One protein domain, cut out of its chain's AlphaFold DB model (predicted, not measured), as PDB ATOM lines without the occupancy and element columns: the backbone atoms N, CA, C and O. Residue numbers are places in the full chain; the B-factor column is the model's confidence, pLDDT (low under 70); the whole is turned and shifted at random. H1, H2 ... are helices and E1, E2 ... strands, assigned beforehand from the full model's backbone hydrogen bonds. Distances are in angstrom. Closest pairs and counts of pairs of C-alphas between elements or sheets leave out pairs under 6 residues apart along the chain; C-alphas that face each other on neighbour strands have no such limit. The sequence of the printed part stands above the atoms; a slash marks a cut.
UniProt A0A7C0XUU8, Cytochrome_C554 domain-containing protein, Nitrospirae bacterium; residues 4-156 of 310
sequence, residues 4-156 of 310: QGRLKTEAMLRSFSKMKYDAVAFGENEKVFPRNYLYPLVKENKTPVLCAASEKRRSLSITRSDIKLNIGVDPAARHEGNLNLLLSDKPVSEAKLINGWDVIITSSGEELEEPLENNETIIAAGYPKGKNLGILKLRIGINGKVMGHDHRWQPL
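This is residues 4 to 156 of the 310 residues of the protein "Cytochrome_C554 domain-containing protein" of Nitrospirae bacterium (UniProt A0A7C0XUU8). Look first for two lobes: a small one of three helices, H1, H2 and H3, and a larger one built on a strongly twisted sheet of six strands, with a hairpin of two long strands, E7 and E8, over one of its faces at E6. The two stretches between the lobes, residues 19 to 28 and 46 to 58, run side by side for a short way, residues 24 to 25 pairing with residues 49 to 50, parallel. The printed part has 153 residues, with four named helices and eight named strands in the order H1 H2 H3 E1 E2 E3 H4 E4 E5 E6 E7 E8; the class is mixed, helices and strands. The larger sheet runs E1 E2 E3 E4 E6 E5 and is mixed, while E7 and E8 are antiparallel. The whole is compact, with a radius of gyration of the C-alphas of 15.6 A and spans of 44 by 31 by 29 A.

Find C-alpha 4 at (-29.349, -11.735, 16.477); from there H1, residues 4 to 18, runs 21.2 A. H2 is residues 29 to 32, and H3, residues 35 to 45, runs 15.4 A. Then come E1, residues 59 to 64, 16.1 A; E2, residues 67 to 72, 15.9 A; and E3, residues 83 to 88, 16.3 A, which begins at C-alpha 83, (-33.767, -29.197, -17.199). H4 is residues 92 to 95, E4 103 to 106, E5 116 to 118 and E6 121 to 125. E7, residues 132 to 140, runs 25.1 A, and E8, residues 146 to 155, runs 26.2 A to C-alpha 155 at (-50.252, -24.898, 4.283).

Start at the edge strand E1: it forms a hairpin with E2, antiparallel, N 60 and O 71 being 2.8 A apart. E2 and E3 are parallel, with N 85 and O 70 at 2.8 A. E3 and E4 are parallel, with N 86 and O 103 at 2.8 A, and E3, H4, E4 make a strand-helix-strand unit, two parallel neighbour strands with a helix between, whose crossover is right-handed. E4 and E6 are parallel, with N 104 and O 122 at 2.8 A; E6 and the edge strand E5 form an antiparallel hairpin, with N 123 and O 116 at 2.8 A. H4 only grazes the sheet, with its residues 92 to 95. In the hairpin of E7 and E8, N 137 and O 150 are 2.8 A apart; E6 is near both strands. H1 and H3 touch, the closest C-alphas being those of Arg 14 and Asn 45, 5.8 A, at a shallow tilt of 31 degrees, the same way. H1, H2 and H3 are not on the six-stranded sheet. Every O i to N i+4 pair is within hydrogen-bond range in H1, 5 of 7 in H3; H2 and H4 are too short for such a pair.

The C-alphas of Gln 4 and Ile 142 are the two farthest apart, 49.0 A. The printed part has no cut, and H3 to E1 is the one long link, 13 residues. Mean pLDDT of the printed part is 90.7; residue 55 is under 70.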
ATOM      1  N   GLN A   4     -28.159 -10.890  16.679       81.44
ATOM      2  CA  GLN A   4     -29.349 -11.735  16.477       81.44
ATOM      3  C   GLN A   4     -29.476 -12.212  15.023       81.44
ATOM      4  O   GLN A   4     -29.783 -13.378  14.781       81.44
ATOM      5  N   GLY A   5     -29.207 -11.337  14.047       82.25
ATOM      6  CA  GLY A   5     -29.228 -11.696  12.629       82.25
ATOM      7  C   GLY A   5     -28.200 -12.776  12.289       82.25
ATOM      8  O   GLY A   5     -28.504 -13.698  11.539       82.25
ATOM      9  N   ARG A   6     -27.011 -12.721  12.899       88.62
ATOM     10  CA  ARG A   6     -25.987 -13.765  12.776       88.62
ATOM     11  C   ARG A   6     -26.479 -15.105  13.328       88.62
ATOM     12  O   ARG A   6     -26.444 -16.097  12.600       88.62
ATOM     13  N   LEU A   7     -27.017 -15.116  14.550       90.31
ATOM     14  CA  LEU A   7     -27.612 -16.316  15.157       90.31
ATOM     15  C   LEU A   7     -28.727 -16.911  14.280       90.31
ATOM     16  O   LEU A   7     -28.798 -18.127  14.115       90.31
ATOM     17  N   LYS A   8     -29.555 -16.057  13.666       89.75
ATOM     18  CA  LYS A   8     -30.643 -16.482  12.775       89.75
ATOM     19  C   LYS A   8     -30.093 -17.176  11.531       89.75
ATOM     20  O   LYS A   8     -30.567 -18.245  11.160       89.75
ATOM     21  N   THR A   9     -29.057 -16.606  10.918       90.44
ATOM     22  CA  THR A   9     -28.381 -17.198   9.757       90.44
ATOM     23  C   THR A   9     -27.744 -18.551  10.086       90.44
ATOM     24  O   THR A   9     -27.854 -19.484   9.291       90.44
ATOM     25  N   GLU A  10     -27.110 -18.691  11.253       92.94
ATOM     26  CA  GLU A  10     -26.552 -19.974  11.710       92.94
ATOM     27  C   GLU A  10     -27.651 -21.038  11.849       92.94
ATOM     28  O   GLU A  10     -27.532 -22.134  11.291       92.94
ATOM     29  N   ALA A  11     -28.746 -20.703  12.538       94.00
ATOM     30  CA  ALA A  11     -29.884 -21.598  12.734       94.00
ATOM     31  C   ALA A  11     -30.522 -22.018  11.401       94.00
ATOM     32  O   ALA A  11     -30.817 -23.196  11.189       94.00
ATOM     33  N   MET A  12     -30.667 -21.077  10.467       93.25
ATOM     34  CA  MET A  12     -31.202 -21.329   9.130       93.25
ATOM     35  C   MET A  12     -30.326 -22.313   8.339       93.25
ATOM     36  O   MET A  12     -30.833 -23.307   7.821       93.25
ATOM     37  N   LEU A  13     -29.007 -22.096   8.288       93.56
ATOM     38  CA  LEU A  13     -28.087 -22.976   7.554       93.56
ATOM     39  C   LEU A  13     -28.032 -24.391   8.138       93.56
ATOM     40  O   LEU A  13     -28.036 -25.371   7.385       93.56
ATOM     41  N   ARG A  14     -28.045 -24.503   9.473       94.75
ATOM     42  CA  ARG A  14     -28.167 -25.790  10.176       94.75
ATOM     43  C   ARG A  14     -29.472 -26.493   9.807       94.75
ATOM     44  O   ARG A  14     -29.458 -27.689   9.516       94.75
ATOM     45  N   SER A  15     -30.577 -25.753   9.760       95.31
ATOM     46  CA  SER A  15     -31.900 -26.290   9.420       95.31
ATOM     47  C   SER A  15     -31.960 -26.784   7.971       95.31
ATOM     48  O   SER A  15     -32.394 -27.909   7.735       95.31
ATOM     49  N   PHE A  16     -31.433 -26.024   7.003       94.75
ATOM     50  CA  PHE A  16     -31.344 -26.455   5.599       94.75
ATOM     51  C   PHE A  16     -30.551 -27.751   5.425       94.75
ATOM     52  O   PHE A  16     -30.932 -28.610   4.630       94.75
ATOM     53  N   SER A  17     -29.477 -27.921   6.199       93.12
ATOM     54  CA  SER A  17     -28.690 -29.157   6.211       93.12
ATOM     55  C   SER A  17     -29.512 -30.354   6.705       93.12
ATOM     56  O   SER A  17     -29.514 -31.410   6.071       93.12
ATOM     57  N   LYS A  18     -30.274 -30.193   7.799       94.38
ATOM     58  CA  LYS A  18     -31.150 -31.255   8.333       94.38
ATOM     59  C   LYS A  18     -32.300 -31.600   7.398       94.38
ATOM     60  O   LYS A  18     -32.587 -32.779   7.216       94.38
ATOM     61  N   MET A  19     -32.880 -30.590   6.759       94.56
ATOM     62  CA  MET A  19     -33.930 -30.753   5.751       94.56
ATOM     63  C   MET A  19     -33.404 -31.263   4.401       94.56
ATOM     64  O   MET A  19     -34.203 -31.594   3.532       94.56
ATOM     65  N   LYS A  20     -32.077 -31.371   4.229       93.81
ATOM     66  CA  LYS A  20     -31.410 -31.886   3.021       93.81
ATOM     67  C   LYS A  20     -31.766 -31.104   1.752       93.81
ATOM     68  O   LYS A  20     -32.055 -31.700   0.719       93.81
ATOM     69  N   TYR A  21     -31.725 -29.776   1.829       94.88
ATOM     70  CA  TYR A  21     -31.916 -28.922   0.654       94.88
ATOM     71  C   TYR A  21     -30.898 -29.267  -0.441       94.88
ATOM     72  O   TYR A  21     -29.711 -29.399  -0.150       94.88
ATOM     73  N   ASP A  22     -31.359 -29.367  -1.691       94.31
ATOM     74  CA  ASP A  22     -30.514 -29.632  -2.864       94.31
ATOM     75  C   ASP A  22     -29.761 -28.382  -3.352       94.31
ATOM     76  O   ASP A  22     -28.646 -28.487  -3.862       94.31
ATOM     77  N   ALA A  23     -30.355 -27.197  -3.183       94.06
ATOM     78  CA  ALA A  23     -29.759 -25.908  -3.520       94.06
ATOM     79  C   ALA A  23     -30.398 -24.782  -2.692       94.06
ATOM     80  O   ALA A  23     -31.580 -24.842  -2.358       94.06
ATOM     81  N   VAL A  24     -29.621 -23.742  -2.379       93.75
ATOM     82  CA  VAL A  24     -30.095 -22.513  -1.723       93.75
ATOM     83  C   VAL A  24     -29.477 -21.314  -2.432       93.75
ATOM     84  O   VAL A  24     -28.257 -21.230  -2.534       93.75
ATOM     85  N   ALA A  25     -30.293 -20.380  -2.910       92.44
ATOM     86  CA  ALA A  25     -29.807 -19.137  -3.500       92.44
ATOM     87  C   ALA A  25     -29.572 -18.081  -2.414       92.44
ATOM     88  O   ALA A  25     -30.448 -17.837  -1.593       92.44
ATOM     89  N   PHE A  26     -28.396 -17.455  -2.414       90.06
ATOM     90  CA  PHE A  26     -28.145 -16.234  -1.647       90.06
ATOM     91  C   PHE A  26     -28.386 -15.031  -2.556       90.06
ATOM     92  O   PHE A  26     -27.638 -14.837  -3.525       90.06
ATOM     93  N   GLY A  27     -29.434 -14.268  -2.243       82.56
ATOM     94  CA  GLY A  27     -29.882 -13.101  -2.999       82.56
ATOM     95  C   GLY A  27     -29.346 -11.793  -2.417       82.56
ATOM     96  O   GLY A  27     -28.290 -11.759  -1.778       82.56
ATOM     97  N   GLU A  28     -30.075 -10.699  -2.634       78.31
ATOM     98  CA  GLU A  28     -29.718  -9.371  -2.119       78.31
ATOM     99  C   GLU A  28     -29.606  -9.325  -0.585       78.31
ATOM    100  O   GLU A  28     -28.670  -8.726  -0.049       78.31
ATOM    101  N   ASN A  29     -30.505 -10.004   0.135       76.19
ATOM    102  CA  ASN A  29     -30.564  -9.944   1.599       76.19
ATOM    103  C   ASN A  29     -29.317 -10.533   2.272       76.19
ATOM    104  O   ASN A  29     -28.852 -10.016   3.289       76.19
ATOM    105  N   GLU A  30     -28.717 -11.576   1.697       82.69
ATOM    106  CA  GLU A  30     -27.530 -12.222   2.262       82.69
ATOM    107  C   GLU A  30     -26.242 -11.419   2.026       82.69
ATOM    108  O   GLU A  30     -25.249 -11.644   2.724       82.69
ATOM    109  N   LYS A  31     -26.244 -10.438   1.107       79.44
ATOM    110  CA  LYS A  31     -25.079  -9.568   0.851       79.44
ATOM    111  C   LYS A  31     -24.692  -8.715   2.056       79.44
ATOM    112  O   LYS A  31     -23.549  -8.268   2.137       79.44
ATOM    113  N   VAL A  32     -25.616  -8.507   2.997       79.69
ATOM    114  CA  VAL A  32     -25.368  -7.749   4.231       79.69
ATOM    115  C   VAL A  32     -24.320  -8.412   5.131       79.69
ATOM    116  O   VAL A  32     -23.737  -7.746   5.987       79.69
ATOM    117  N   PHE A  33     -24.089  -9.721   4.984       79.44
ATOM    118  CA  PHE A  33     -23.155 -10.446   5.832       79.44
ATOM    119  C   PHE A  33     -21.757 -10.537   5.201       79.44
ATOM    120  O   PHE A  33     -21.612 -10.896   4.027       79.44
ATOM    121  N   PRO A  34     -20.693 -10.306   5.988       83.88
ATOM    122  CA  PRO A  34     -19.325 -10.469   5.516       83.88
ATOM    123  C   PRO A  34     -19.025 -11.890   5.009       83.88
ATOM    124  O   PRO A  34     -19.405 -12.893   5.619       83.88
ATOM    125  N   ARG A  35     -18.256 -12.003   3.918       81.75
ATOM    126  CA  ARG A  35     -17.852 -13.300   3.331       81.75
ATOM    127  C   ARG A  35     -17.088 -14.194   4.314       81.75
ATOM    128  O   ARG A  35     -17.272 -15.408   4.305       81.75
ATOM    129  N   ASN A  36     -16.243 -13.605   5.159       85.56
ATOM    130  CA  ASN A  36     -15.489 -14.318   6.197       85.56
ATOM    131  C   ASN A  36     -16.379 -14.857   7.331       85.56
ATOM    132  O   ASN A  36     -15.937 -15.740   8.055       85.56
ATOM    133  N   TYR A  37     -17.613 -14.366   7.459       87.06
ATOM    134  CA  TYR A  37     -18.617 -14.907   8.370       87.06
ATOM    135  C   TYR A  37     -19.441 -16.022   7.706       87.06
ATOM    136  O   TYR A  37     -19.529 -17.127   8.235       87.06
ATOM    137  N   LEU A  38     -19.999 -15.768   6.515       85.44
ATOM    138  CA  LEU A  38     -20.904 -16.717   5.854       85.44
ATOM    139  C   LEU A  38     -20.209 -17.985   5.348       85.44
ATOM    140  O   LEU A  38     -20.743 -19.083   5.497       85.44
ATOM    141  N   TYR A  39     -19.037 -17.869   4.716       86.38
ATOM    142  CA  TYR A  39     -18.431 -19.020   4.040       86.38
ATOM    143  C   TYR A  39     -18.021 -20.167   4.972       86.38
ATOM    144  O   TYR A  39     -18.271 -21.319   4.599       86.38
ATOM    145  N   PRO A  40     -17.424 -19.918   6.157       90.50
ATOM    146  CA  PRO A  40     -17.169 -20.981   7.125       90.50
ATOM    147  C   PRO A  40     -18.445 -21.725   7.525       90.50
ATOM    148  O   PRO A  40     -18.460 -22.952   7.463       90.50
ATOM    149  N   LEU A  41     -19.532 -20.998   7.814       89.62
ATOM    150  CA  LEU A  41     -20.818 -21.584   8.206       89.62
ATOM    151  C   LEU A  41     -21.421 -22.451   7.101       89.62
ATOM    152  O   LEU A  41     -21.874 -23.565   7.360       89.62
ATOM    153  N   VAL A  42     -21.397 -21.975   5.853       90.06
ATOM    154  CA  VAL A  42     -21.870 -22.753   4.696       90.06
ATOM    155  C   VAL A  42     -21.061 -24.043   4.539       90.06
ATOM    156  O   VAL A  42     -21.625 -25.102   4.268       90.06
ATOM    157  N   LYS A  43     -19.735 -23.971   4.718       89.75
ATOM    158  CA  LYS A  43     -18.844 -25.136   4.615       89.75
ATOM    159  C   LYS A  43     -19.099 -26.145   5.736       89.75
ATOM    160  O   LYS A  43     -19.170 -27.338   5.456       89.75
ATOM    161  N   GLU A  44     -19.235 -25.672   6.969       92.94
ATOM    162  CA  GLU A  44     -19.504 -26.495   8.151       92.94
ATOM    163  C   GLU A  44     -20.834 -27.245   8.025       92.94
ATOM    164  O   GLU A  44     -20.888 -28.462   8.202       92.94
ATOM    165  N   ASN A  45     -21.887 -26.534   7.618       90.25
ATOM    166  CA  ASN A  45     -23.229 -27.094   7.476       90.25
ATOM    167  C   ASN A  45     -23.431 -27.891   6.184       90.25
ATOM    168  O   ASN A  45     -24.468 -28.532   6.014       90.25
ATOM    169  N   LYS A  46     -22.443 -27.881   5.275       91.19
ATOM    170  CA  LYS A  46     -22.504 -28.530   3.955       91.19
ATOM    171  C   LYS A  46     -23.730 -28.093   3.141       91.19
ATOM    172  O   LYS A  46     -24.267 -28.873   2.359       91.19
ATOM    173  N   THR A  47     -24.176 -26.854   3.324       86.25
ATOM    174  CA  THR A  47     -25.346 -26.315   2.627       86.25
ATOM    175  C   THR A  47     -24.976 -26.003   1.169       86.25
ATOM    176  O   THR A  47     -23.979 -25.304   0.942       86.25
ATOM    177  N   PRO A  48     -25.740 -26.477   0.167       89.94
ATOM    178  CA  PRO A  48     -25.444 -26.240  -1.249       89.94
ATOM    179  C   PRO A  48     -25.856 -24.826  -1.680       89.94
ATOM    180  O   PRO A  48     -26.836 -24.614  -2.390       89.94
ATOM    181  N   VAL A  49     -25.098 -23.835  -1.214       91.31
ATOM    182  CA  VAL A  49     -25.364 -22.422  -1.492       91.31
ATOM    183  C   VAL A  49     -24.836 -22.009  -2.865       91.31
ATOM    184  O   VAL A  49     -23.646 -22.176  -3.159       91.31
ATOM    185  N   LEU A  50     -25.717 -21.391  -3.647       92.50
ATOM    186  CA  LEU A  50     -25.462 -20.720  -4.913       92.50
ATOM    187  C   LEU A  50     -25.464 -19.201  -4.716       92.50
ATOM    188  O   LEU A  50     -26.245 -18.664  -3.934       92.50
ATOM    189  N   CYS A  51     -24.585 -18.494  -5.421       87.75
ATOM    190  CA  CYS A  51     -24.487 -17.037  -5.344       87.75
ATOM    191  C   CYS A  51     -24.013 -16.462  -6.682       87.75
ATOM    192  O   CYS A  51     -22.929 -16.812  -7.153       87.75
ATOM    193  N   ALA A  52     -24.784 -15.537  -7.262       81.69
ATOM    194  CA  ALA A  52     -24.468 -14.930  -8.558       81.69
ATOM    195  C   ALA A  52     -23.124 -14.173  -8.539       81.69
ATOM    196  O   ALA A  52     -22.367 -14.196  -9.509       81.69
ATOM    197  N   ALA A  53     -22.763 -13.583  -7.393       78.44
ATOM    198  CA  ALA A  53     -21.489 -12.886  -7.199       78.44
ATOM    199  C   ALA A  53     -20.264 -13.821  -7.077       78.44
ATOM    200  O   ALA A  53     -19.140 -13.344  -6.903       78.44
ATOM    201  N   SER A  54     -20.458 -15.143  -7.115       75.56
ATOM    202  CA  SER A  54     -19.388 -16.139  -7.070       75.56
ATOM    203  C   SER A  54     -19.207 -16.781  -8.435       75.56
ATOM    204  O   SER A  54     -20.113 -17.437  -8.922       75.56
ATOM    205  N   GLU A  55     -18.025 -16.681  -9.040       69.38
ATOM    206  CA  GLU A  55     -17.755 -17.301 -10.350       69.38
ATOM    207  C   GLU A  55     -17.884 -18.831 -10.343       69.38
ATOM    208  O   GLU A  55     -18.207 -19.431 -11.360       69.38
ATOM    209  N   LYS A  56     -17.663 -19.477  -9.192       74.62
ATOM    210  CA  LYS A  56     -17.635 -20.945  -9.077       74.62
ATOM    211  C   LYS A  56     -18.943 -21.564  -8.584       74.62
ATOM    212  O   LYS A  56     -19.031 -22.783  -8.508       74.62
ATOM    213  N   ARG A  57     -19.922 -20.753  -8.169       83.31
ATOM    214  CA  ARG A  57     -21.170 -21.227  -7.537       83.31
ATOM    215  C   ARG A  57     -22.413 -20.542  -8.105       83.31
ATOM    216  O   ARG A  57     -23.363 -20.285  -7.371       83.31
ATOM    217  N   ARG A  58     -22.395 -20.217  -9.401       90.38
ATOM    218  CA  ARG A  58     -23.554 -19.631 -10.097       90.38
ATOM    219  C   ARG A  58     -24.616 -20.661 -10.460       90.38
ATOM    220  O   ARG A  58     -25.776 -20.297 -10.626       90.38
ATOM    221  N   SER A  59     -24.225 -21.926 -10.561       93.62
ATOM    222  CA  SER A  59     -25.128 -23.046 -10.782       93.62
ATOM    223  C   SER A  59     -24.590 -24.342 -10.176       93.62
ATOM    224  O   SER A  59     -23.415 -24.443  -9.807       93.62
ATOM    225  N   LEU A  60     -25.475 -25.326 -10.049       93.81
ATOM    226  CA  LEU A  60     -25.201 -26.692  -9.625       93.81
ATOM    227  C   LEU A  60     -25.953 -27.646 -10.554       93.81
ATOM    228  O   LEU A  60     -27.152 -27.499 -10.775       93.81
ATOM    229  N   SER A  61     -25.249 -28.654 -11.062       94.06
ATOM    230  CA  SER A  61     -25.869 -29.747 -11.807       94.06
ATOM    231  C   SER A  61     -26.122 -30.941 -10.893       94.06
ATOM    232  O   SER A  61     -25.214 -31.402 -10.200       94.06
ATOM    233  N   ILE A  62     -27.346 -31.461 -10.914       93.44
ATOM    234  CA  ILE A  62     -27.773 -32.629 -10.140       93.44
ATOM    235  C   ILE A  62     -28.417 -33.624 -11.098       93.44
ATOM    236  O   ILE A  62     -29.150 -33.241 -12.002       93.44
ATOM    237  N   THR A  63     -28.153 -34.915 -10.918       92.19
ATOM    238  CA  THR A  63     -28.862 -35.973 -11.653       92.19
ATOM    239  C   THR A  63     -29.836 -36.679 -10.715       92.19
ATOM    240  O   THR A  63     -29.487 -37.028  -9.580       92.19
ATOM    241  N   ARG A  64     -31.078 -36.849 -11.171       87.88
ATOM    242  CA  ARG A  64     -32.137 -37.583 -10.468       87.88
ATOM    243  C   ARG A  64     -32.776 -38.547 -11.459       87.88
ATOM    244  O   ARG A  64     -33.363 -38.113 -12.448       87.88
ATOM    245  N   SER A  65     -32.626 -39.844 -11.194       85.44
ATOM    246  CA  SER A  65     -32.924 -40.896 -12.173       85.44
ATOM    247  C   SER A  65     -32.178 -40.608 -13.484       85.44
ATOM    248  O   SER A  65     -30.958 -40.460 -13.447       85.44
ATOM    249  N   ASP A  66     -32.892 -40.427 -14.595       85.75
ATOM    250  CA  ASP A  66     -32.312 -40.142 -15.912       85.75
ATOM    251  C   ASP A  66     -32.365 -38.651 -16.296       85.75
ATOM    252  O   ASP A  66     -32.008 -38.274 -17.411       85.75
ATOM    253  N   ILE A  67     -32.802 -37.779 -15.379       88.38
ATOM    254  CA  ILE A  67     -32.948 -36.342 -15.634       88.38
ATOM    255  C   ILE A  67     -31.734 -35.603 -15.077       88.38
ATOM    256  O   ILE A  67     -31.415 -35.697 -13.887       88.38
ATOM    257  N   LYS A  68     -31.075 -34.823 -15.938       93.19
ATOM    258  CA  LYS A  68     -30.044 -33.857 -15.541       93.19
ATOM    259  C   LYS A  68     -30.695 -32.507 -15.281       93.19
ATOM    260  O   LYS A  68     -31.235 -31.891 -16.196       93.19
ATOM    261  N   LEU A  69     -30.622 -32.048 -14.040       94.25
ATOM    262  CA  LEU A  69     -31.105 -30.746 -13.608       94.25
ATOM    263  C   LEU A  69     -29.931 -29.781 -13.492       94.25
ATOM    264  O   LEU A  69     -28.891 -30.127 -12.932       94.25
ATOM    265  N   ASN A  70     -30.116 -28.562 -13.980       96.12
ATOM    266  CA  ASN A  70     -29.259 -27.421 -13.705       96.12
ATOM    267  C   ASN A  70     -30.034 -26.435 -12.831       96.12
ATOM    268  O   ASN A  70     -31.048 -25.904 -13.273       96.12
ATOM    269  N   ILE A  71     -29.559 -26.188 -11.614       96.81
ATOM    270  CA  ILE A  71     -30.132 -25.186 -10.715       96.81
ATOM    271  C   ILE A  71     -29.178 -23.998 -10.686       96.81
ATOM    272  O   ILE A  71     -28.015 -24.165 -10.319       96.81
ATOM    273  N   GLY A  72     -29.642 -22.816 -11.078       95.69
ATOM    274  CA  GLY A  72     -28.814 -21.617 -11.193       95.69
ATOM    275  C   GLY A  72     -29.365 -20.414 -10.446       95.69
ATOM    276  O   GLY A  72     -30.518 -20.394 -10.031       95.69
ATOM    277  N   VAL A  73     -28.518 -19.398 -10.293       94.88
ATOM    278  CA  VAL A  73     -28.868 -18.061  -9.768       94.88
ATOM    279  C   VAL A  73     -28.430 -16.927 -10.700       94.88
ATOM    280  O   VAL A  73     -28.655 -15.755 -10.420       94.88
ATOM    281  N   ASP A  74     -27.768 -17.267 -11.805       91.94
ATOM    282  CA  ASP A  74     -27.352 -16.344 -12.857       91.94
ATOM    283  C   ASP A  74     -28.100 -16.733 -14.142       91.94
ATOM    284  O   ASP A  74     -27.926 -17.865 -14.601       91.94
ATOM    285  N   PRO A  75     -28.906 -15.838 -14.744       91.31
ATOM    286  CA  PRO A  75     -29.612 -16.114 -15.995       91.31
ATOM    287  C   PRO A  75     -28.708 -16.591 -17.143       91.31
ATOM    288  O   PRO A  75     -29.186 -17.285 -18.040       91.31
ATOM    289  N   ALA A  76     -27.413 -16.252 -17.114       90.38
ATOM    290  CA  ALA A  76     -26.433 -16.699 -18.101       90.38
ATOM    291  C   ALA A  76     -25.903 -18.126 -17.849       90.38
ATOM    292  O   ALA A  76     -25.323 -18.727 -18.751       90.38
ATOM    293  N   ALA A  77     -26.110 -18.698 -16.659       91.75
ATOM    294  CA  ALA A  77     -25.580 -20.003 -16.251       91.75
ATOM    295  C   ALA A  77     -26.511 -21.181 -16.612       91.75
ATOM    296  O   ALA A  77     -26.671 -22.126 -15.834       91.75
ATOM    297  N   ARG A  78     -27.145 -21.121 -17.790       91.69
ATOM    298  CA  ARG A  78     -27.996 -22.197 -18.328       91.69
ATOM    299  C   ARG A  78     -27.159 -23.283 -19.002       91.69
ATOM    300  O   ARG A  78     -26.111 -22.996 -19.578       91.69
ATOM    301  N   HIS A  79     -27.624 -24.524 -18.942       91.94
ATOM    302  CA  HIS A  79     -26.937 -25.679 -19.515       91.94
ATOM    303  C   HIS A  79     -27.843 -26.353 -20.546       91.94
ATOM    304  O   HIS A  79     -28.929 -26.832 -20.215       91.94
ATOM    305  N   GLU A  80     -27.403 -26.383 -21.802       89.25
ATOM    306  CA  GLU A  80     -28.144 -27.026 -22.887       89.25
ATOM    307  C   GLU A  80     -28.281 -28.538 -22.647       89.25
ATOM    308  O   GLU A  80     -27.352 -29.192 -22.171       89.25
ATOM    309  N   GLY A  81     -29.460 -29.089 -22.945       87.69
ATOM    310  CA  GLY A  81     -29.776 -30.506 -22.727       87.69
ATOM    311  C   GLY A  81     -30.101 -30.888 -21.277       87.69
ATOM    312  O   GLY A  81     -30.426 -32.047 -21.023       87.69
ATOM    313  N   ASN A  82     -30.045 -29.941 -20.336       92.06
ATOM    314  CA  ASN A  82     -30.524 -30.123 -18.966       92.06
ATOM    315  C   ASN A  82     -31.911 -29.490 -18.785       92.06
ATOM    316  O   ASN A  82     -32.275 -28.567 -19.509       92.06
ATOM    317  N   LEU A  83     -32.630 -29.930 -17.753       93.94
ATOM    318  CA  LEU A  83     -33.767 -29.197 -17.199       93.94
ATOM    319  C   LEU A  83     -33.235 -28.032 -16.351       93.94
ATOM    320  O   LEU A  83     -32.546 -28.257 -15.354       93.94
ATOM    321  N   ASN A  84     -33.511 -26.797 -16.749       96.00
ATOM    322  CA  ASN A  84     -32.949 -25.580 -16.169       96.00
ATOM    323  C   ASN A  84     -33.934 -24.907 -15.199       96.00
ATOM    324  O   ASN A  84     -35.009 -24.463 -15.598       96.00
ATOM    325  N   LEU A  85     -33.533 -24.782 -13.930       96.94
ATOM    326  CA  LEU A  85     -34.279 -24.131 -12.851       96.94
ATOM    327  C   LEU A  85     -33.515 -22.900 -12.349       96.94
ATOM    328  O   LEU A  85     -32.421 -23.030 -11.795       96.94
ATOM    329  N   LEU A  86     -34.087 -21.711 -12.509       97.06
ATOM    330  CA  LEU A  86     -33.505 -20.467 -12.012       97.06
ATOM    331  C   LEU A  86     -34.115 -20.116 -10.658       97.06
ATOM    332  O   LEU A  86     -35.329 -19.994 -10.537       97.06
ATOM    333  N   LEU A  87     -33.272 -19.892  -9.659       96.44
ATOM    334  CA  LEU A  87     -33.659 -19.281  -8.394       96.44
ATOM    335  C   LEU A  87     -33.337 -17.786  -8.465       96.44
ATOM    336  O   LEU A  87     -32.203 -17.415  -8.775       96.44
ATOM    337  N   SER A  88     -34.319 -16.927  -8.201       93.00
ATOM    338  CA  SER A  88     -34.165 -15.476  -8.329       93.00
ATOM    339  C   SER A  88     -34.896 -14.727  -7.221       93.00
ATOM    340  O   SER A  88     -35.893 -15.195  -6.695       93.00
ATOM    341  N   ASP A  89     -34.421 -13.538  -6.880       91.69
ATOM    342  CA  ASP A  89     -35.105 -12.555  -6.036       91.69
ATOM    343  C   ASP A  89     -35.794 -11.454  -6.861       91.69
ATOM    344  O   ASP A  89     -36.388 -10.533  -6.303       91.69
ATOM    345  N   LYS A  90     -35.742 -11.551  -8.195       92.25
ATOM    346  CA  LYS A  90     -36.347 -10.572  -9.097       92.25
ATOM    347  C   LYS A  90     -37.873 -10.624  -9.053       92.25
ATOM    348  O   LYS A  90     -38.431 -11.726  -9.040       92.25
ATOM    349  N   PRO A  91     -38.554  -9.468  -9.137       93.94
ATOM    350  CA  PRO A  91     -40.001  -9.423  -9.279       93.94
ATOM    351  C   PRO A  91     -40.511 -10.232 -10.472       93.94
ATOM    352  O   PRO A  91     -39.808 -10.408 -11.473       93.94
ATOM    353  N   VAL A  92     -41.764 -10.675 -10.412       94.44
ATOM    354  CA  VAL A  92     -42.427 -11.461 -11.463       94.44
ATOM    355  C   VAL A  92     -42.398 -10.728 -12.808       94.44
ATOM    356  O   VAL A  92     -42.204 -11.350 -13.856       94.44
ATOM    357  N   SER A  93     -42.549  -9.401 -12.799       94.50
ATOM    358  CA  SER A  93     -42.473  -8.556 -13.998       94.50
ATOM    359  C   SER A  93     -41.114  -8.640 -14.704       94.50
ATOM    360  O   SER A  93     -41.070  -8.696 -15.931       94.50
ATOM    361  N   GLU A  94     -40.017  -8.710 -13.950       94.94
ATOM    362  CA  GLU A  94     -38.664  -8.877 -14.481       94.94
ATOM    363  C   GLU A  94     -38.350 -10.334 -14.827       94.94
ATOM    364  O   GLU A  94     -37.675 -10.598 -15.823       94.94
ATOM    365  N   ALA A  95     -38.855 -11.290 -14.042       94.56
ATOM    366  CA  ALA A  95     -38.682 -12.716 -14.300       94.56
ATOM    367  C   ALA A  95     -39.245 -13.118 -15.674       94.56
ATOM    368  O   ALA A  95     -38.617 -13.894 -16.388       94.56
ATOM    369  N   LYS A  96     -40.362 -12.510 -16.103       94.81
ATOM    370  CA  LYS A  96     -40.950 -12.687 -17.448       94.81
ATOM    371  C   LYS A  96     -40.030 -12.266 -18.598       94.81
ATOM    372  O   LYS A  96     -40.246 -12.675 -19.735       94.81
ATOM    373  N   LEU A  97     -39.025 -11.436 -18.335       94.44
ATOM    374  CA  LEU A  97     -38.069 -10.996 -19.354       94.44
ATOM    375  C   LEU A  97     -36.899 -11.981 -19.517       94.44
ATOM    376  O   LEU A  97     -36.114 -11.855 -20.458       94.44
ATOM    377  N   ILE A  98     -36.765 -12.950 -18.609       93.50
ATOM    378  CA  ILE A  98     -35.719 -13.970 -18.645       93.50
ATOM    379  C   ILE A  98     -36.203 -15.125 -19.522       93.50
ATOM    380  O   ILE A  98     -37.221 -15.744 -19.240       93.50
ATOM    381  N   ASN A  99     -35.452 -15.426 -20.582       90.38
ATOM    382  CA  ASN A  99     -35.803 -16.466 -21.548       90.38
ATOM    383  C   ASN A  99     -34.851 -17.667 -21.458       90.38
ATOM    384  O   ASN A  99     -33.687 -17.529 -21.072       90.38
ATOM    385  N   GLY A 100     -35.326 -18.833 -21.902       89.75
ATOM    386  CA  GLY A 100     -34.506 -20.036 -22.084       89.75
ATOM    387  C   GLY A 100     -34.263 -20.864 -20.821       89.75
ATOM    388  O   GLY A 100     -33.370 -21.712 -20.836       89.75
ATOM    389  N   TRP A 101     -35.026 -20.611 -19.756       95.44
ATOM    390  CA  TRP A 101     -35.100 -21.443 -18.555       95.44
ATOM    391  C   TRP A 101     -36.429 -22.200 -18.558       95.44
ATOM    392  O   TRP A 101     -37.428 -21.661 -19.015       95.44
ATOM    393  N   ASP A 102     -36.459 -23.433 -18.056       96.19
ATOM    394  CA  ASP A 102     -37.705 -24.208 -18.004       96.19
ATOM    395  C   ASP A 102     -38.585 -23.747 -16.832       96.19
ATOM    396  O   ASP A 102     -39.805 -23.637 -16.954       96.19
ATOM    397  N   VAL A 103     -37.955 -23.443 -15.691       97.50
ATOM    398  CA  VAL A 103     -38.634 -22.935 -14.492       97.50
ATOM    399  C   VAL A 103     -37.847 -21.786 -13.872       97.50
ATOM    400  O   VAL A 103     -36.627 -21.867 -13.730       97.50
ATOM    401  N   ILE A 104     -38.549 -20.744 -13.435       97.69
ATOM    402  CA  ILE A 104     -38.023 -19.679 -12.581       97.69
ATOM    403  C   ILE A 104     -38.809 -19.688 -11.270       97.69
ATOM    404  O   ILE A 104     -40.031 -19.573 -11.274       97.69
ATOM    405  N   ILE A 105     -38.106 -19.808 -10.146       96.94
ATOM    406  CA  ILE A 105     -38.672 -19.674  -8.803       96.94
ATOM    407  C   ILE A 105     -38.208 -18.333  -8.242       96.94
ATOM    408  O   ILE A 105     -37.012 -18.147  -7.997       96.94
ATOM    409  N   THR A 106     -39.145 -17.402  -8.056       94.06
ATOM    410  CA  THR A 106     -38.868 -16.085  -7.477       94.06
ATOM    411  C   THR A 106     -39.144 -16.033  -5.974       94.06
ATOM    412  O   THR A 106     -40.119 -16.601  -5.488       94.06
ATOM    413  N   SER A 107     -38.297 -15.327  -5.229       90.38
ATOM    414  CA  SER A 107     -38.501 -14.959  -3.828       90.38
ATOM    415  C   SER A 107     -38.631 -13.441  -3.639       90.38
ATOM    416  O   SER A 107     -38.161 -12.914  -2.629       90.38
ATOM    417  N   SER A 108     -39.235 -12.728  -4.598       87.00
ATOM    418  CA  SER A 108     -39.459 -11.270  -4.527       87.00
ATOM    419  C   SER A 108     -40.431 -10.842  -3.418       87.00
ATOM    420  O   SER A 108     -40.458  -9.672  -3.039       87.00
ATOM    421  N   GLY A 109     -41.221 -11.784  -2.892       84.50
ATOM    422  CA  GLY A 109     -42.292 -11.534  -1.926       84.50
ATOM    423  C   GLY A 109     -43.667 -11.323  -2.564       84.50
ATOM    424  O   GLY A 109     -44.645 -11.210  -1.833       84.50
ATOM    425  N   GLU A 110     -43.759 -11.302  -3.897       88.88
ATOM    426  CA  GLU A 110     -45.042 -11.333  -4.605       88.88
ATOM    427  C   GLU A 110     -45.714 -12.698  -4.438       88.88
ATOM    428  O   GLU A 110     -45.079 -13.740  -4.602       88.88
ATOM    429  N   GLU A 111     -47.011 -12.694  -4.144       89.56
ATOM    430  CA  GLU A 111     -47.797 -13.919  -4.020       89.56
ATOM    431  C   GLU A 111     -48.426 -14.280  -5.369       89.56
ATOM    432  O   GLU A 111     -49.070 -13.457  -6.022       89.56
ATOM    433  N   LEU A 112     -48.224 -15.530  -5.789       92.56
ATOM    434  CA  LEU A 112     -48.871 -16.119  -6.955       92.56
ATOM    435  C   LEU A 112     -49.677 -17.334  -6.496       92.56
ATOM    436  O   LEU A 112     -49.108 -18.288  -5.967       92.56
ATOM    437  N   GLU A 113     -50.992 -17.310  -6.716       92.38
ATOM    438  CA  GLU A 113     -51.858 -18.466  -6.438       92.38
ATOM    439  C   GLU A 113     -51.484 -19.660  -7.326       92.38
ATOM    440  O   GLU A 113     -51.354 -20.784  -6.845       92.38
ATOM    441  N   GLU A 114     -51.218 -19.394  -8.607       95.50
ATOM    442  CA  GLU A 114     -50.774 -20.382  -9.589       95.50
ATOM    443  C   GLU A 114     -49.539 -19.885 -10.359       95.50
ATOM    444  O   GLU A 114     -49.379 -18.671 -10.546       95.50
ATOM    445  N   PRO A 115     -48.665 -20.792 -10.839       96.69
ATOM    446  CA  PRO A 115     -47.528 -20.422 -11.664       96.69
ATOM    447  C   PRO A 115     -47.978 -19.763 -12.968       96.69
ATOM    448  O   PRO A 115     -48.970 -20.154 -13.582       96.69
ATOM    449  N   LEU A 116     -47.202 -18.788 -13.426       95.81
ATOM    450  CA  LEU A 116     -47.414 -18.142 -14.715       95.81
ATOM    451  C   LEU A 116     -46.616 -18.857 -15.802       95.81
ATOM    452  O   LEU A 116     -45.487 -19.277 -15.571       95.81
ATOM    453  N   GLU A 117     -47.159 -18.912 -17.011       93.38
ATOM    454  CA  GLU A 117     -46.431 -19.389 -18.186       93.38
ATOM    455  C   GLU A 117     -46.050 -18.216 -19.089       93.38
ATOM    456  O   GLU A 117     -46.874 -17.352 -19.398       93.38
ATOM    457  N   ASN A 118     -44.789 -18.174 -19.514       90.94
ATOM    458  CA  ASN A 118     -44.280 -17.156 -20.424       90.94
ATOM    459  C   ASN A 118     -43.181 -17.748 -21.309       90.94
ATOM    460  O   ASN A 118     -42.141 -18.147 -20.797       90.94
ATOM    461  N   ASN A 119     -43.390 -17.785 -22.629       84.19
ATOM    462  CA  ASN A 119     -42.417 -18.310 -23.600       84.19
ATOM    463  C   ASN A 119     -41.830 -19.683 -23.197       84.19
ATOM    464  O   ASN A 119     -40.614 -19.838 -23.126       84.19
ATOM    465  N   GLU A 120     -42.697 -20.659 -22.892       86.88
ATOM    466  CA  GLU A 120     -42.329 -22.017 -22.427       86.88
ATOM    467  C   GLU A 120     -41.657 -22.077 -21.036       86.88
ATOM    468  O   GLU A 120     -41.329 -23.161 -20.561       86.88
ATOM    469  N   THR A 121     -41.486 -20.940 -20.354       95.25
ATOM    470  CA  THR A 121     -40.969 -20.859 -18.980       95.25
ATOM    471  C   THR A 121     -42.116 -20.855 -17.975       95.25
ATOM    472  O   THR A 121     -43.047 -20.054 -18.100       95.25
ATOM    473  N   ILE A 122     -42.021 -21.689 -16.942       97.62
ATOM    474  CA  ILE A 122     -42.935 -21.667 -15.794       97.62
ATOM    475  C   ILE A 122     -42.344 -20.764 -14.709       97.62
ATOM    476  O   ILE A 122     -41.226 -20.986 -14.250       97.62
ATOM    477  N   ILE A 123     -43.088 -19.756 -14.269       97.50
ATOM    478  CA  ILE A 123     -42.676 -18.817 -13.225       97.50
ATOM    479  C   ILE A 123     -43.526 -19.069 -11.985       97.50
ATOM    480  O   ILE A 123     -44.730 -18.822 -11.993       97.50
ATOM    481  N   ALA A 124     -42.894 -19.533 -10.912       96.88
ATOM    482  CA  ALA A 124     -43.516 -19.715  -9.606       96.88
ATOM    483  C   ALA A 124     -42.910 -18.736  -8.595       96.88
ATOM    484  O   ALA A 124     -41.732 -18.390  -8.690       96.88
ATOM    485  N   ALA A 125     -43.695 -18.311  -7.609       94.12
ATOM    486  CA  ALA A 125     -43.207 -17.510  -6.491       94.12
ATOM    487  C   ALA A 125     -43.125 -18.363  -5.224       94.12
ATOM    488  O   ALA A 125     -43.896 -19.301  -5.058       94.12
ATOM    489  N   GLY A 126     -42.180 -18.064  -4.336       91.69
ATOM    490  CA  GLY A 126     -42.137 -18.615  -2.987       91.69
ATOM    491  C   GLY A 126     -43.097 -17.867  -2.065       91.69
ATOM    492  O   GLY A 126     -43.164 -16.641  -2.107       91.69
ATOM    493  N   TYR A 127     -43.804 -18.592  -1.199       87.75
ATOM    494  CA  TYR A 127     -44.738 -17.968  -0.264       87.75
ATOM    495  C   TYR A 127     -43.992 -17.290   0.903       87.75
ATOM    496  O   TYR A 127     -43.081 -17.901   1.485       87.75
ATOM    497  N   PRO A 128     -44.366 -16.063   1.304       84.94
ATOM    498  CA  PRO A 128     -43.690 -15.357   2.383       84.94
ATOM    499  C   PRO A 128     -43.671 -16.123   3.714       84.94
ATOM    500  O   PRO A 128     -44.615 -16.823   4.094       84.94
ATOM    501  N   LYS A 129     -42.579 -15.935   4.466       82.19
ATOM    502  CA  LYS A 129     -42.416 -16.360   5.873       82.19
ATOM    503  C   LYS A 129     -42.571 -17.867   6.130       82.19
ATOM    504  O   LYS A 129     -42.710 -18.271   7.278       82.19
ATOM    505  N   GLY A 130     -42.536 -18.696   5.085       85.56
ATOM    506  CA  GLY A 130     -42.672 -20.148   5.220       85.56
ATOM    507  C   GLY A 130     -44.054 -20.599   5.698       85.56
ATOM    508  O   GLY A 130     -44.159 -21.666   6.288       85.56
ATOM    509  N   LYS A 131     -45.110 -19.801   5.470       86.75
ATOM    510  CA  LYS A 131     -46.492 -20.191   5.817       86.75
ATOM    511  C   LYS A 131     -47.032 -21.312   4.924       86.75
ATOM    512  O   LYS A 131     -47.823 -22.132   5.380       86.75
ATOM    513  N   ASN A 132     -46.592 -21.353   3.666       91.44
ATOM    514  CA  ASN A 132     -46.950 -22.387   2.702       91.44
ATOM    515  C   ASN A 132     -45.693 -22.965   2.043       91.44
ATOM    516  O   ASN A 132     -44.732 -22.246   1.764       91.44
ATOM    517  N   LEU A 133     -45.734 -24.263   1.747       94.62
ATOM    518  CA  LEU A 133     -44.767 -24.947   0.895       94.62
ATOM    519  C   LEU A 133     -45.340 -25.088  -0.519       94.62
ATOM    520  O   LEU A 133     -46.400 -25.688  -0.704       94.62
ATOM    521  N   GLY A 134     -44.625 -24.561  -1.514       95.56
ATOM    522  CA  GLY A 134     -44.987 -24.704  -2.924       95.56
ATOM    523  C   GLY A 134     -44.572 -26.071  -3.458       95.56
ATOM    524  O   GLY A 134     -43.413 -26.469  -3.323       95.56
ATOM    525  N   ILE A 135     -45.511 -26.798  -4.063       97.12
ATOM    526  CA  ILE A 135     -45.253 -28.099  -4.686       97.12
ATOM    527  C   ILE A 135     -45.556 -27.980  -6.177       97.12
ATOM    528  O   ILE A 135     -46.711 -28.060  -6.586       97.12
ATOM    529  N   LEU A 136     -44.502 -27.825  -6.981       97.31
ATOM    530  CA  LEU A 136     -44.576 -27.815  -8.440       97.31
ATOM    531  C   LEU A 136     -44.168 -29.185  -8.990       97.31
ATOM    532  O   LEU A 136     -43.029 -29.627  -8.827       97.31
ATOM    533  N   LYS A 137     -45.101 -29.868  -9.649       96.88
ATOM    534  CA  LYS A 137     -44.863 -31.139 -10.331       96.88
ATOM    535  C   LYS A 137     -44.707 -30.877 -11.818       96.88
ATOM    536  O   LYS A 137     -45.625 -30.376 -12.449       96.88
ATOM    537  N   LEU A 138     -43.579 -31.285 -12.388       95.19
ATOM    538  CA  LEU A 138     -43.324 -31.188 -13.824       95.19
ATOM    539  C   LEU A 138     -43.507 -32.555 -14.482       95.19
ATOM    540  O   LEU A 138     -43.040 -33.572 -13.964       95.19
ATOM    541  N   ARG A 139     -44.155 -32.581 -15.645       94.25
ATOM    542  CA  ARG A 139     -44.210 -33.753 -16.523       94.25
ATOM    543  C   ARG A 139     -43.167 -33.564 -17.611       94.25
ATOM    544  O   ARG A 139     -43.289 -32.649 -18.418       94.25
ATOM    545  N   ILE A 140     -42.143 -34.411 -17.622       91.00
ATOM    546  CA  ILE A 140     -41.031 -34.315 -18.573       91.00
ATOM    547  C   ILE A 140     -41.230 -35.344 -19.687       91.00
ATOM    548  O   ILE A 140     -41.480 -36.519 -19.417       91.00
ATOM    549  N   GLY A 141     -41.154 -34.896 -20.939       87.06
ATOM    550  CA  GLY A 141     -41.223 -35.755 -22.116       87.06
ATOM    551  C   GLY A 141     -39.924 -36.528 -22.351       87.06
ATOM    552  O   GLY A 141     -38.869 -36.196 -21.815       87.06
ATOM    553  N   ILE A 142     -39.972 -37.538 -23.225       82.00
ATOM    554  CA  ILE A 142     -38.796 -38.348 -23.610       82.00
ATOM    555  C   ILE A 142     -37.656 -37.528 -24.242       82.00
ATOM    556  O   ILE A 142     -36.516 -37.975 -24.281       82.00
ATOM    557  N   ASN A 143     -37.965 -36.332 -24.745       79.56
ATOM    558  CA  ASN A 143     -37.016 -35.375 -25.311       79.56
ATOM    559  C   ASN A 143     -36.371 -34.465 -24.245       79.56
ATOM    560  O   ASN A 143     -35.647 -33.541 -24.606       79.56
ATOM    561  N   GLY A 144     -36.668 -34.683 -22.960       79.62
ATOM    562  CA  GLY A 144     -36.169 -33.876 -21.848       79.62
ATOM    563  C   GLY A 144     -36.887 -32.540 -21.650       79.62
ATOM    564  O   GLY A 144     -36.525 -31.807 -20.735       79.62
ATOM    565  N   LYS A 145     -37.908 -32.217 -22.460       85.12
ATOM    566  CA  LYS A 145     -38.675 -30.971 -22.337       85.12
ATOM    567  C   LYS A 145     -39.821 -31.099 -21.340       85.12
ATOM    568  O   LYS A 145     -40.419 -32.169 -21.198       85.12
ATOM    569  N   VAL A 146     -40.175 -29.988 -20.701       92.38
ATOM    570  CA  VAL A 146     -41.392 -29.891 -19.890       92.38
ATOM    571  C   VAL A 146     -42.616 -29.939 -20.807       92.38
ATOM    572  O   VAL A 146     -42.746 -29.139 -21.725       92.38
ATOM    573  N   MET A 147     -43.511 -30.895 -20.562       92.94
ATOM    574  CA  MET A 147     -44.752 -31.091 -21.322       92.94
ATOM    575  C   MET A 147     -45.999 -30.580 -20.597       92.94
ATOM    576  O   MET A 147     -47.083 -30.538 -21.171       92.94
ATOM    577  N   GLY A 148     -45.862 -30.252 -19.319       93.31
ATOM    578  CA  GLY A 148     -46.923 -29.691 -18.501       93.31
ATOM    579  C   GLY A 148     -46.535 -29.699 -17.033       93.31
ATOM    580  O   GLY A 148     -45.547 -30.330 -16.639       93.31
ATOM    581  N   HIS A 149     -47.337 -29.028 -16.219       96.31
ATOM    582  CA  HIS A 149     -47.129 -28.948 -14.781       96.31
ATOM    583  C   HIS A 149     -48.447 -29.048 -14.016       96.31
ATOM    584  O   HIS A 149     -49.520 -28.893 -14.593       96.31
ATOM    585  N   ASP A 150     -48.334 -29.381 -12.735       97.31
ATOM    586  CA  ASP A 150     -49.374 -29.185 -11.731       97.31
ATOM    587  C   ASP A 150     -48.745 -28.442 -10.555       97.31
ATOM    588  O   ASP A 150     -47.603 -28.731 -10.178       97.31
ATOM    589  N   HIS A 151     -49.503 -27.558  -9.923       97.38
ATOM    590  CA  HIS A 151     -49.060 -26.819  -8.756       97.38
ATOM    591  C   HIS A 151     -50.071 -26.939  -7.615       97.38
ATOM    592  O   HIS A 151     -51.261 -27.163  -7.831       97.38
ATOM    593  N   ARG A 152     -49.571 -26.865  -6.378       96.69
ATOM    594  CA  ARG A 152     -50.403 -26.669  -5.192       96.69
ATOM    595  C   ARG A 152     -49.615 -26.031  -4.059       96.69
ATOM    596  O   ARG A 152     -48.438 -26.346  -3.850       96.69
ATOM    597  N   TRP A 153     -50.332 -25.265  -3.250       95.62
ATOM    598  CA  TRP A 153     -49.878 -24.834  -1.938       95.62
ATOM    599  C   TRP A 153     -50.178 -25.892  -0.879       95.62
ATOM    600  O   TRP A 153     -51.288 -26.416  -0.790       95.62
ATOM    601  N   GLN A 154     -49.175 -26.209  -0.065       95.12
ATOM    602  CA  GLN A 154     -49.344 -26.963   1.170       95.12
ATOM    603  C   GLN A 154     -49.207 -25.996   2.352       95.12
ATOM    604  O   GLN A 154     -48.079 -25.604   2.664       95.12
ATOM    605  N   PRO A 155     -50.314 -25.632   3.027       92.69
ATOM    606  CA  PRO A 155     -50.252 -24.898   4.283       92.69
ATOM    607  C   PRO A 155     -49.403 -25.640   5.306       92.69
ATOM    608  O   PRO A 155     -49.507 -26.864   5.428       92.69
ATOM    609  N   LEU A 156     -48.540 -24.894   5.992       89.81
ATOM    610  CA  LEU A 156     -47.697 -25.376   7.083       89.81
ATOM    611  C   LEU A 156     -48.290 -24.910   8.419       89.81
ATOM    612  O   LEU A 156     -47.724 -24.063   9.110       89.81
TER     613      LEU A 156